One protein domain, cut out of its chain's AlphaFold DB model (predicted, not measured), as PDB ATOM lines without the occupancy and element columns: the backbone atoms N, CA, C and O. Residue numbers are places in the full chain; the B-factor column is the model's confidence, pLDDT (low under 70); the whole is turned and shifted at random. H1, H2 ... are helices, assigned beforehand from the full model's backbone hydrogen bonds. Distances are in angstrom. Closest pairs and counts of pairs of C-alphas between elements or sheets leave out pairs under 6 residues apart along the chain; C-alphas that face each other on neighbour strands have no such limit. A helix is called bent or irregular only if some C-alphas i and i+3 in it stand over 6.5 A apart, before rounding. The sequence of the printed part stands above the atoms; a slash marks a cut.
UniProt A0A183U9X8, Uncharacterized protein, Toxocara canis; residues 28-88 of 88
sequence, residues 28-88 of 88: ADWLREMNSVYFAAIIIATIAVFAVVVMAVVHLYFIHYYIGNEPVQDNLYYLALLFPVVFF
ATOM      1  N   ALA A  28      -6.062  11.759  46.195       80.31
ATOM      2  CA  ALA A  28      -6.823  12.744  46.963       80.31
ATOM      3  C   ALA A  28      -6.151  13.131  48.296       80.31
ATOM      4  O   ALA A  28      -6.147  14.310  48.651       80.31
ATOM      5  N   ASP A  29      -5.561  12.169  49.007       83.00
ATOM      6  CA  ASP A  29      -4.849  12.409  50.267       83.00
ATOM      7  C   ASP A  29      -3.532  13.145  50.001       83.00
ATOM      8  O   ASP A  29      -3.234  14.146  50.650       83.00
ATOM      9  N   TRP A  30      -2.814  12.746  48.947       81.44
ATOM     10  CA  TRP A  30      -1.607  13.437  48.488       81.44
ATOM     11  C   TRP A  30      -1.880  14.900  48.108       81.44
ATOM     12  O   TRP A  30      -1.135  15.796  48.503       81.44
ATOM     13  N   LEU A  31      -2.979  15.168  47.393       80.12
ATOM     14  CA  LEU A  31      -3.399  16.533  47.062       80.12
ATOM     15  C   LEU A  31      -3.737  17.358  48.311       80.12
ATOM     16  O   LEU A  31      -3.492  18.563  48.327       80.12
ATOM     17  N   ARG A  32      -4.301  16.726  49.345       80.50
ATOM     18  CA  ARG A  32      -4.706  17.392  50.588       80.50
ATOM     19  C   ARG A  32      -3.520  17.747  51.485       80.50
ATOM     20  O   ARG A  32      -3.572  18.761  52.174       80.50
ATOM     21  N   GLU A  33      -2.476  16.926  51.476       83.88
ATOM     22  CA  GLU A  33      -1.239  17.148  52.238       83.88
ATOM     23  C   GLU A  33      -0.245  18.071  51.513       83.88
ATOM     24  O   GLU A  33       0.723  18.554  52.107       83.88
ATOM     25  N   MET A  34      -0.476  18.346  50.227       81.50
ATOM     26  CA  MET A  34       0.424  19.141  49.402       81.50
ATOM     27  C   MET A  34       0.410  20.631  49.772       81.50
ATOM     28  O   MET A  34      -0.629  21.263  49.961       81.50
ATOM     29  N   ASN A  35       1.605  21.225  49.810       87.75
ATOM     30  CA  ASN A  35       1.781  22.654  50.047       87.75
ATOM     31  C   ASN A  35       1.151  23.487  48.909       87.75
ATOM     32  O   ASN A  35       1.300  23.184  47.721       87.75
ATOM     33  N   SER A  36       0.461  24.565  49.294       86.19
ATOM     34  CA  SER A  36      -0.306  25.454  48.417       86.19
ATOM     35  C   SER A  36       0.491  26.021  47.240       86.19
ATOM     36  O   SER A  36      -0.075  26.222  46.167       86.19
ATOM     37  N   VAL A  37       1.801  26.233  47.399       88.31
ATOM     38  CA  VAL A  37       2.672  26.732  46.322       88.31
ATOM     39  C   VAL A  37       2.809  25.705  45.196       88.31
ATOM     40  O   VAL A  37       2.680  26.054  44.023       88.31
ATOM     41  N   TYR A  38       3.019  24.431  45.537       86.31
ATOM     42  CA  TYR A  38       3.116  23.360  44.541       86.31
ATOM     43  C   TYR A  38       1.771  23.110  43.865       86.31
ATOM     44  O   TYR A  38       1.718  22.925  42.652       86.31
ATOM     45  N   PHE A  39       0.676  23.192  44.621       87.12
ATOM     46  CA  PHE A  39      -0.665  23.080  44.059       87.12
ATOM     47  C   PHE A  39      -0.955  24.189  43.033       87.12
ATOM     48  O   PHE A  39      -1.419  23.909  41.927       87.12
ATOM     49  N   ALA A  40      -0.608  25.440  43.351       90.44
ATOM     50  CA  ALA A  40      -0.739  26.559  42.419       90.44
ATOM     51  C   ALA A  40       0.121  26.366  41.158       90.44
ATOM     52  O   ALA A  40      -0.354  26.610  40.048       90.44
ATOM     53  N   ALA A  41       1.355  25.875  41.307       90.00
ATOM     54  CA  ALA A  41       2.230  25.575  40.176       90.00
ATOM     55  C   ALA A  41       1.629  24.506  39.247       90.00
ATOM     56  O   ALA A  41       1.646  24.681  38.029       90.00
ATOM     57  N   ILE A  42       1.039  23.441  39.803       90.50
ATOM     58  CA  ILE A  42       0.361  22.393  39.024       90.50
ATOM     59  C   ILE A  42      -0.838  22.965  38.263       90.50
ATOM     60  O   ILE A  42      -1.020  22.648  37.088       90.50
ATOM     61  N   ILE A  43      -1.641  23.830  38.891       91.81
ATOM     62  CA  ILE A  43      -2.774  24.482  38.217       91.81
ATOM     63  C   ILE A  43      -2.287  25.325  37.037       91.81
ATOM     64  O   ILE A  43      -2.812  25.192  35.934       91.81
ATOM     65  N   ILE A  44      -1.266  26.162  37.244       93.69
ATOM     66  CA  ILE A  44      -0.710  27.016  36.186       93.69
ATOM     67  C   ILE A  44      -0.151  26.158  35.045       93.69
ATOM     68  O   ILE A  44      -0.451  26.421  33.881       93.69
ATOM     69  N   ALA A  45       0.602  25.103  35.368       91.25
ATOM     70  CA  ALA A  45       1.127  24.168  34.377       91.25
ATOM     71  C   ALA A  45      -0.000  23.483  33.590       91.25
ATOM     72  O   ALA A  45       0.063  23.399  32.367       91.25
ATOM     73  N   THR A  46      -1.070  23.066  34.269       92.31
ATOM     74  CA  THR A  46      -2.244  22.450  33.634       92.31
ATOM     75  C   THR A  46      -2.925  23.419  32.668       92.31
ATOM     76  O   THR A  46      -3.248  23.039  31.545       92.31
ATOM     77  N   ILE A  47      -3.098  24.685  33.061       94.56
ATOM     78  CA  ILE A  47      -3.673  25.724  32.195       94.56
ATOM     79  C   ILE A  47      -2.778  25.969  30.976       94.56
ATOM     80  O   ILE A  47      -3.282  26.084  29.860       94.56
ATOM     81  N   ALA A  48      -1.457  26.016  31.167       89.38
ATOM     82  CA  ALA A  48      -0.509  26.205  30.076       89.38
ATOM     83  C   ALA A  48      -0.565  25.045  29.070       89.38
ATOM     84  O   ALA A  48      -0.701  25.282  27.871       89.38
ATOM     85  N   VAL A  49      -0.542  23.797  29.549       89.56
ATOM     86  CA  VAL A  49      -0.686  22.606  28.697       89.56
ATOM     87  C   VAL A  49      -2.020  22.636  27.954       89.56
ATOM     88  O   VAL A  49      -2.057  22.408  26.748       89.56
ATOM     89  N   PHE A  50      -3.110  22.983  28.640       90.06
ATOM     90  CA  PHE A  50      -4.423  23.100  28.014       90.06
ATOM     91  C   PHE A  50      -4.438  24.148  26.891       90.06
ATOM     92  O   PHE A  50      -4.926  23.868  25.797       90.06
ATOM     93  N   ALA A  51      -3.852  25.325  27.119       88.50
ATOM     94  CA  ALA A  51      -3.745  26.365  26.101       88.50
ATOM     95  C   ALA A  51      -2.934  25.899  24.880       88.50
ATOM     96  O   ALA A  51      -3.344  26.146  23.745       88.50
ATOM     97  N   VAL A  52      -1.828  25.178  25.095       87.31
ATOM     98  CA  VAL A  52      -1.019  24.592  24.013       87.31
ATOM     99  C   VAL A  52      -1.830  23.578  23.208       87.31
ATOM    100  O   VAL A  52      -1.807  23.625  21.979       87.31
ATOM    101  N   VAL A  53      -2.600  22.709  23.868       87.88
ATOM    102  CA  VAL A  53      -3.467  21.730  23.193       87.88
ATOM    103  C   VAL A  53      -4.534  22.428  22.348       87.88
ATOM    104  O   VAL A  53      -4.720  22.074  21.185       87.88
ATOM    105  N   VAL A  54      -5.206  23.448  22.889       89.00
ATOM    106  CA  VAL A  54      -6.210  24.220  22.140       89.00
ATOM    107  C   VAL A  54      -5.576  24.899  20.926       89.00
ATOM    108  O   VAL A  54      -6.106  24.792  19.822       89.00
ATOM    109  N   MET A  55      -4.420  25.544  21.101       86.56
ATOM    110  CA  MET A  55      -3.691  26.171  19.998       86.56
ATOM    111  C   MET A  55      -3.275  25.154  18.934       86.56
ATOM    112  O   MET A  55      -3.413  25.447  17.749       86.56
ATOM    113  N   ALA A  56      -2.832  23.958  19.326       85.19
ATOM    114  CA  ALA A  56      -2.493  22.888  18.395       85.19
ATOM    115  C   ALA A  56      -3.715  22.447  17.573       85.19
ATOM    116  O   ALA A  56      -3.634  22.376  16.349       85.19
ATOM    117  N   VAL A  57      -4.868  22.230  18.215       87.62
ATOM    118  CA  VAL A  57      -6.121  21.878  17.522       87.62
ATOM    119  C   VAL A  57      -6.547  22.976  16.551       87.62
ATOM    120  O   VAL A  57      -6.893  22.684  15.407       87.62
ATOM    121  N   VAL A  58      -6.481  24.242  16.974       88.94
ATOM    122  CA  VAL A  58      -6.774  25.386  16.102       88.94
ATOM    123  C   VAL A  58      -5.823  25.395  14.905       88.94
ATOM    124  O   VAL A  58      -6.272  25.518  13.769       88.94
ATOM    125  N   HIS A  59      -4.523  25.198  15.120       85.31
ATOM    126  CA  HIS A  59      -3.537  25.178  14.043       85.31
ATOM    127  C   HIS A  59      -3.806  24.052  13.034       85.31
ATOM    128  O   HIS A  59      -3.805  24.292  11.827       85.31
ATOM    129  N   LEU A  60      -4.126  22.846  13.519       87.56
ATOM    130  CA  LEU A  60      -4.509  21.707  12.681       87.56
ATOM    131  C   LEU A  60      -5.781  21.989  11.874       87.56
ATOM    132  O   LEU A  60      -5.837  21.653  10.692       87.56
ATOM    133  N   TYR A  61      -6.775  22.644  12.481       88.00
ATOM    134  CA  TYR A  61      -7.992  23.066  11.789       88.00
ATOM    135  C   TYR A  61      -7.682  24.032  10.638       88.00
ATOM    136  O   TYR A  61      -8.181  23.849   9.528       88.00
ATOM    137  N   PHE A  62      -6.817  25.025  10.866       87.69
ATOM    138  CA  PHE A  62      -6.415  25.969   9.822       87.69
ATOM    139  C   PHE A  62      -5.644  25.286   8.686       87.69
ATOM    140  O   PHE A  62      -5.945  25.533   7.519       87.69
ATOM    141  N   ILE A  63      -4.697  24.397   9.004       88.00
ATOM    142  CA  ILE A  63      -3.978  23.606   7.993       88.00
ATOM    143  C   ILE A  63      -4.972  22.778   7.174       88.00
ATOM    144  O   ILE A  63      -4.897  22.760   5.947       88.00
ATOM    145  N   HIS A  64      -5.937  22.136   7.836       86.62
ATOM    146  CA  HIS A  64      -6.929  21.318   7.150       86.62
ATOM    147  C   HIS A  64      -7.813  22.130   6.199       86.62
ATOM    148  O   HIS A  64      -8.025  21.737   5.057       86.62
ATOM    149  N   TYR A  65      -8.323  23.267   6.676       87.69
ATOM    150  CA  TYR A  65      -9.338  24.038   5.969       87.69
ATOM    151  C   TYR A  65      -8.768  24.926   4.857       87.69
ATOM    152  O   TYR A  65      -9.404  25.101   3.819       87.69
ATOM    153  N   TYR A  66      -7.583  25.511   5.057       85.62
ATOM    154  CA  TYR A  66      -7.041  26.521   4.139       85.62
ATOM    155  C   TYR A  66      -6.004  25.977   3.156       85.62
ATOM    156  O   TYR A  66      -5.719  26.635   2.154       85.62
ATOM    157  N   ILE A  67      -5.439  24.794   3.404       85.38
ATOM    158  CA  ILE A  67      -4.406  24.214   2.544       85.38
ATOM    159  C   ILE A  67      -4.987  23.018   1.807       85.38
ATOM    160  O   ILE A  67      -5.055  21.917   2.336       85.38
ATOM    161  N   GLY A  68      -5.371  23.248   0.552       79.56
ATOM    162  CA  GLY A  68      -5.840  22.189  -0.347       79.56
ATOM    163  C   GLY A  68      -4.720  21.412  -1.045       79.56
ATOM    164  O   GLY A  68      -5.004  20.485  -1.793       79.56
ATOM    165  N   ASN A  69      -3.454  21.801  -0.855       87.44
ATOM    166  CA  ASN A  69      -2.316  21.110  -1.456       87.44
ATOM    167  C   ASN A  69      -1.815  20.001  -0.520       87.44
ATOM    168  O   ASN A  69      -1.115  20.292   0.451       87.44
ATOM    169  N   GLU A  70      -2.156  18.749  -0.833       85.25
ATOM    170  CA  GLU A  70      -1.913  17.571   0.017       85.25
ATOM    171  C   GLU A  70      -0.460  17.437   0.527       85.25
ATOM    172  O   GLU A  70      -0.277  17.279   1.733       85.25
ATOM    173  N   PRO A  71       0.603  17.595  -0.293       85.56
ATOM    174  CA  PRO A  71       1.985  17.467   0.180       85.56
ATOM    175  C   PRO A  71       2.406  18.588   1.142       85.56
ATOM    176  O   PRO A  71       3.263  18.397   2.003       85.56
ATOM    177  N   VAL A  72       1.835  19.786   0.993       82.56
ATOM    178  CA  VAL A  72       2.116  20.918   1.891       82.56
ATOM    179  C   VAL A  72       1.357  20.740   3.203       82.56
ATOM    180  O   VAL A  72       1.898  21.027   4.269       82.56
ATOM    181  N   GLN A  73       0.131  20.229   3.120       86.25
ATOM    182  CA  GLN A  73      -0.707  19.904   4.264       86.25
ATOM    183  C   GLN A  73      -0.052  18.834   5.153       86.25
ATOM    184  O   GLN A  73       0.048  19.033   6.362       86.25
ATOM    185  N   ASP A  74       0.479  17.766   4.552       83.56
ATOM    186  CA  ASP A  74       1.149  16.667   5.260       83.56
ATOM    187  C   ASP A  74       2.425  17.129   5.989       83.56
ATOM    188  O   ASP A  74       2.604  16.888   7.185       83.56
ATOM    189  N   ASN A  75       3.262  17.929   5.318       84.62
ATOM    190  CA  ASN A  75       4.442  18.541   5.941       84.62
ATOM    191  C   ASN A  75       4.074  19.459   7.121       84.62
ATOM    192  O   ASN A  75       4.776  19.488   8.135       84.62
ATOM    193  N   LEU A  76       2.979  20.214   7.009       84.31
ATOM    194  CA  LEU A  76       2.513  21.104   8.073       84.31
ATOM    195  C   LEU A  76       1.912  20.342   9.253       84.31
ATOM    196  O   LEU A  76       2.126  20.752  10.392       84.31
ATOM    197  N   TYR A  77       1.229  19.220   9.015       83.56
ATOM    198  CA  TYR A  77       0.819  18.318  10.087       83.56
ATOM    199  C   TYR A  77       2.021  17.732  10.819       83.56
ATOM    200  O   TYR A  77       2.051  17.755  12.050       83.56
ATOM    201  N   TYR A  78       3.039  17.284  10.081       80.69
ATOM    202  CA  TYR A  78       4.280  16.786  10.667       80.69
ATOM    203  C   TYR A  78       4.950  17.839  11.561       80.69
ATOM    204  O   TYR A  78       5.276  17.558  12.714       80.69
ATOM    205  N   LEU A  79       5.075  19.079  11.077       79.31
ATOM    206  CA  LEU A  79       5.620  20.208  11.842       79.31
ATOM    207  C   LEU A  79       4.779  20.548  13.082       79.31
ATOM    208  O   LEU A  79       5.338  20.721  14.165       79.31
ATOM    209  N   ALA A  80       3.453  20.620  12.945       78.00
ATOM    210  CA  ALA A  80       2.548  20.957  14.044       78.00
ATOM    211  C   ALA A  80       2.553  19.896  15.158       78.00
ATOM    212  O   ALA A  80       2.471  20.242  16.336       78.00
ATOM    213  N   LEU A  81       2.684  18.615  14.798       75.69
ATOM    214  CA  LEU A  81       2.737  17.501  15.748       75.69
ATOM    215  C   LEU A  81       4.118  17.332  16.402       75.69
ATOM    216  O   LEU A  81       4.196  16.853  17.532       75.69
ATOM    217  N   LEU A  82       5.200  17.757  15.739       73.88
ATOM    218  CA  LEU A  82       6.556  17.736  16.304       73.88
ATOM    219  C   LEU A  82       6.871  18.919  17.216       73.88
ATOM    220  O   LEU A  82       7.693  18.786  18.122       73.88
ATOM    221  N   PHE A  83       6.233  20.070  17.000       65.06
ATOM    222  CA  PHE A  83       6.497  21.284  17.771       65.06
ATOM    223  C   PHE A  83       6.423  21.105  19.304       65.06
ATOM    224  O   PHE A  83       7.316  21.611  19.986       65.06
ATOM    225  N   PRO A  84       5.455  20.358  19.881       61.56
ATOM    226  CA  PRO A  84       5.432  20.113  21.324       61.56
ATOM    227  C   PRO A  84       6.475  19.093  21.814       61.56
ATOM    228  O   PRO A  84       6.664  18.987  23.017       61.56
ATOM    229  N   VAL A  85       7.147  18.344  20.933       61.25
ATOM    230  CA  VAL A  85       8.134  17.312  21.318       61.25
ATOM    231  C   VAL A  85       9.567  17.851  21.302       61.25
ATOM    232  O   VAL A  85      10.393  17.402  22.083       61.25
ATOM    233  N   VAL A  86       9.878  18.812  20.425       59.09
ATOM    234  CA  VAL A  86      11.252  19.326  20.244       59.09
ATOM    235  C   VAL A  86      11.594  20.479  21.205       59.09
ATOM    236  O   VAL A  86      12.768  20.762  21.425       59.09
ATOM    237  N   PHE A  87      10.589  21.153  21.772       49.53
ATOM    238  CA  PHE A  87      10.770  22.326  22.643       49.53
ATOM    239  C   PHE A  87      10.648  22.044  24.154       49.53
ATOM    240  O   PHE A  87      10.709  22.991  24.942       49.53
ATOM    241  N   PHE A  88      10.511  20.776  24.556       45.62
ATOM    242  CA  PHE A  88      10.652  20.307  25.942       45.62
ATOM    243  C   PHE A  88      11.938  19.496  26.096       45.62
ATOM    244  O   PHE A  88      12.563  19.613  27.174       45.62
TER     245      PHE A  88
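What this domain is: This is residues 28 to 88 of the 88 residues of an uncharacterized protein of Toxocara canis (UniProt A0A183U9X8). A long helical hairpin with unequal arms: the long straight helix H2 makes the length of the rod, and the shorter H3 folds back beside the last part of it. At the other end of H2 a short helix, H1, sets off at a steep angle and makes a corner there, well away from H3. The printed part has 61 residues with three named helices, in the order H1, H2, H3 along the chain, and no named strand; the class is all helix. The whole is extended, with a radius of gyration of the C-alphas of 17.3 A, and the C-alphas span 54 by 21 by 16 A.

Where its parts are: H2, the longest helix, holds residues 36 to 66 and measures 44.8 A from its first to its last C-alpha. It runs from C-alpha 36 at (-0.306, 25.454, 48.417) to C-alpha 66 at (-7.041, 26.521, 4.139), with z falling along the way. H3 holds residues 70 to 86, is 24.2 A long from first to last C-alpha, and ends at C-alpha 86 at (11.252, 19.326, 20.244). H3 is irregular, but only just: C-alphas 81 and 84 are 6.7 A apart. H1 holds residues 28 to 33, is 8.9 A long from first to last C-alpha, and begins at C-alpha 28 at (-6.823, 12.744, 46.963).

How they stand to each other: H2 and H3 touch, and their closest C-alphas are those of Ile 63 and Gln 73, 6.2 A apart. H2 touches H3 with residues 56 to 64 alone. The two form a helical hairpin, running opposite ways at a shallow tilt of 9 degrees. H1 is close to H2 but not clearly touching; their closest C-alphas are those of Leu 31 and Phe 39, 7.7 A apart. H1 and H2 run opposite ways at a steep tilt of 49 degrees. H1 and H3 are apart. In H1 and H2 every pair of O i and N i+4 is within hydrogen-bond range, while in H3 this holds for 11 of 13 pairs.

The domain as a whole: The outline is a rod, and the two C-alphas farthest apart are those of Glu 33 and Asn 69, at 53.9 A. Residues 32 to 38, of which 36 to 38 belong to H2, stand free, and so do residues 40 to 48 of H2. The links from H1 to H2, with 2 residues between them, and from H2 to H3, with 3, are both tight. The printed part has no cut and ends at Phe 88, the chain's last residue. The mean pLDDT of the printed part is 83.0, and residues 83 to 88 are under 70.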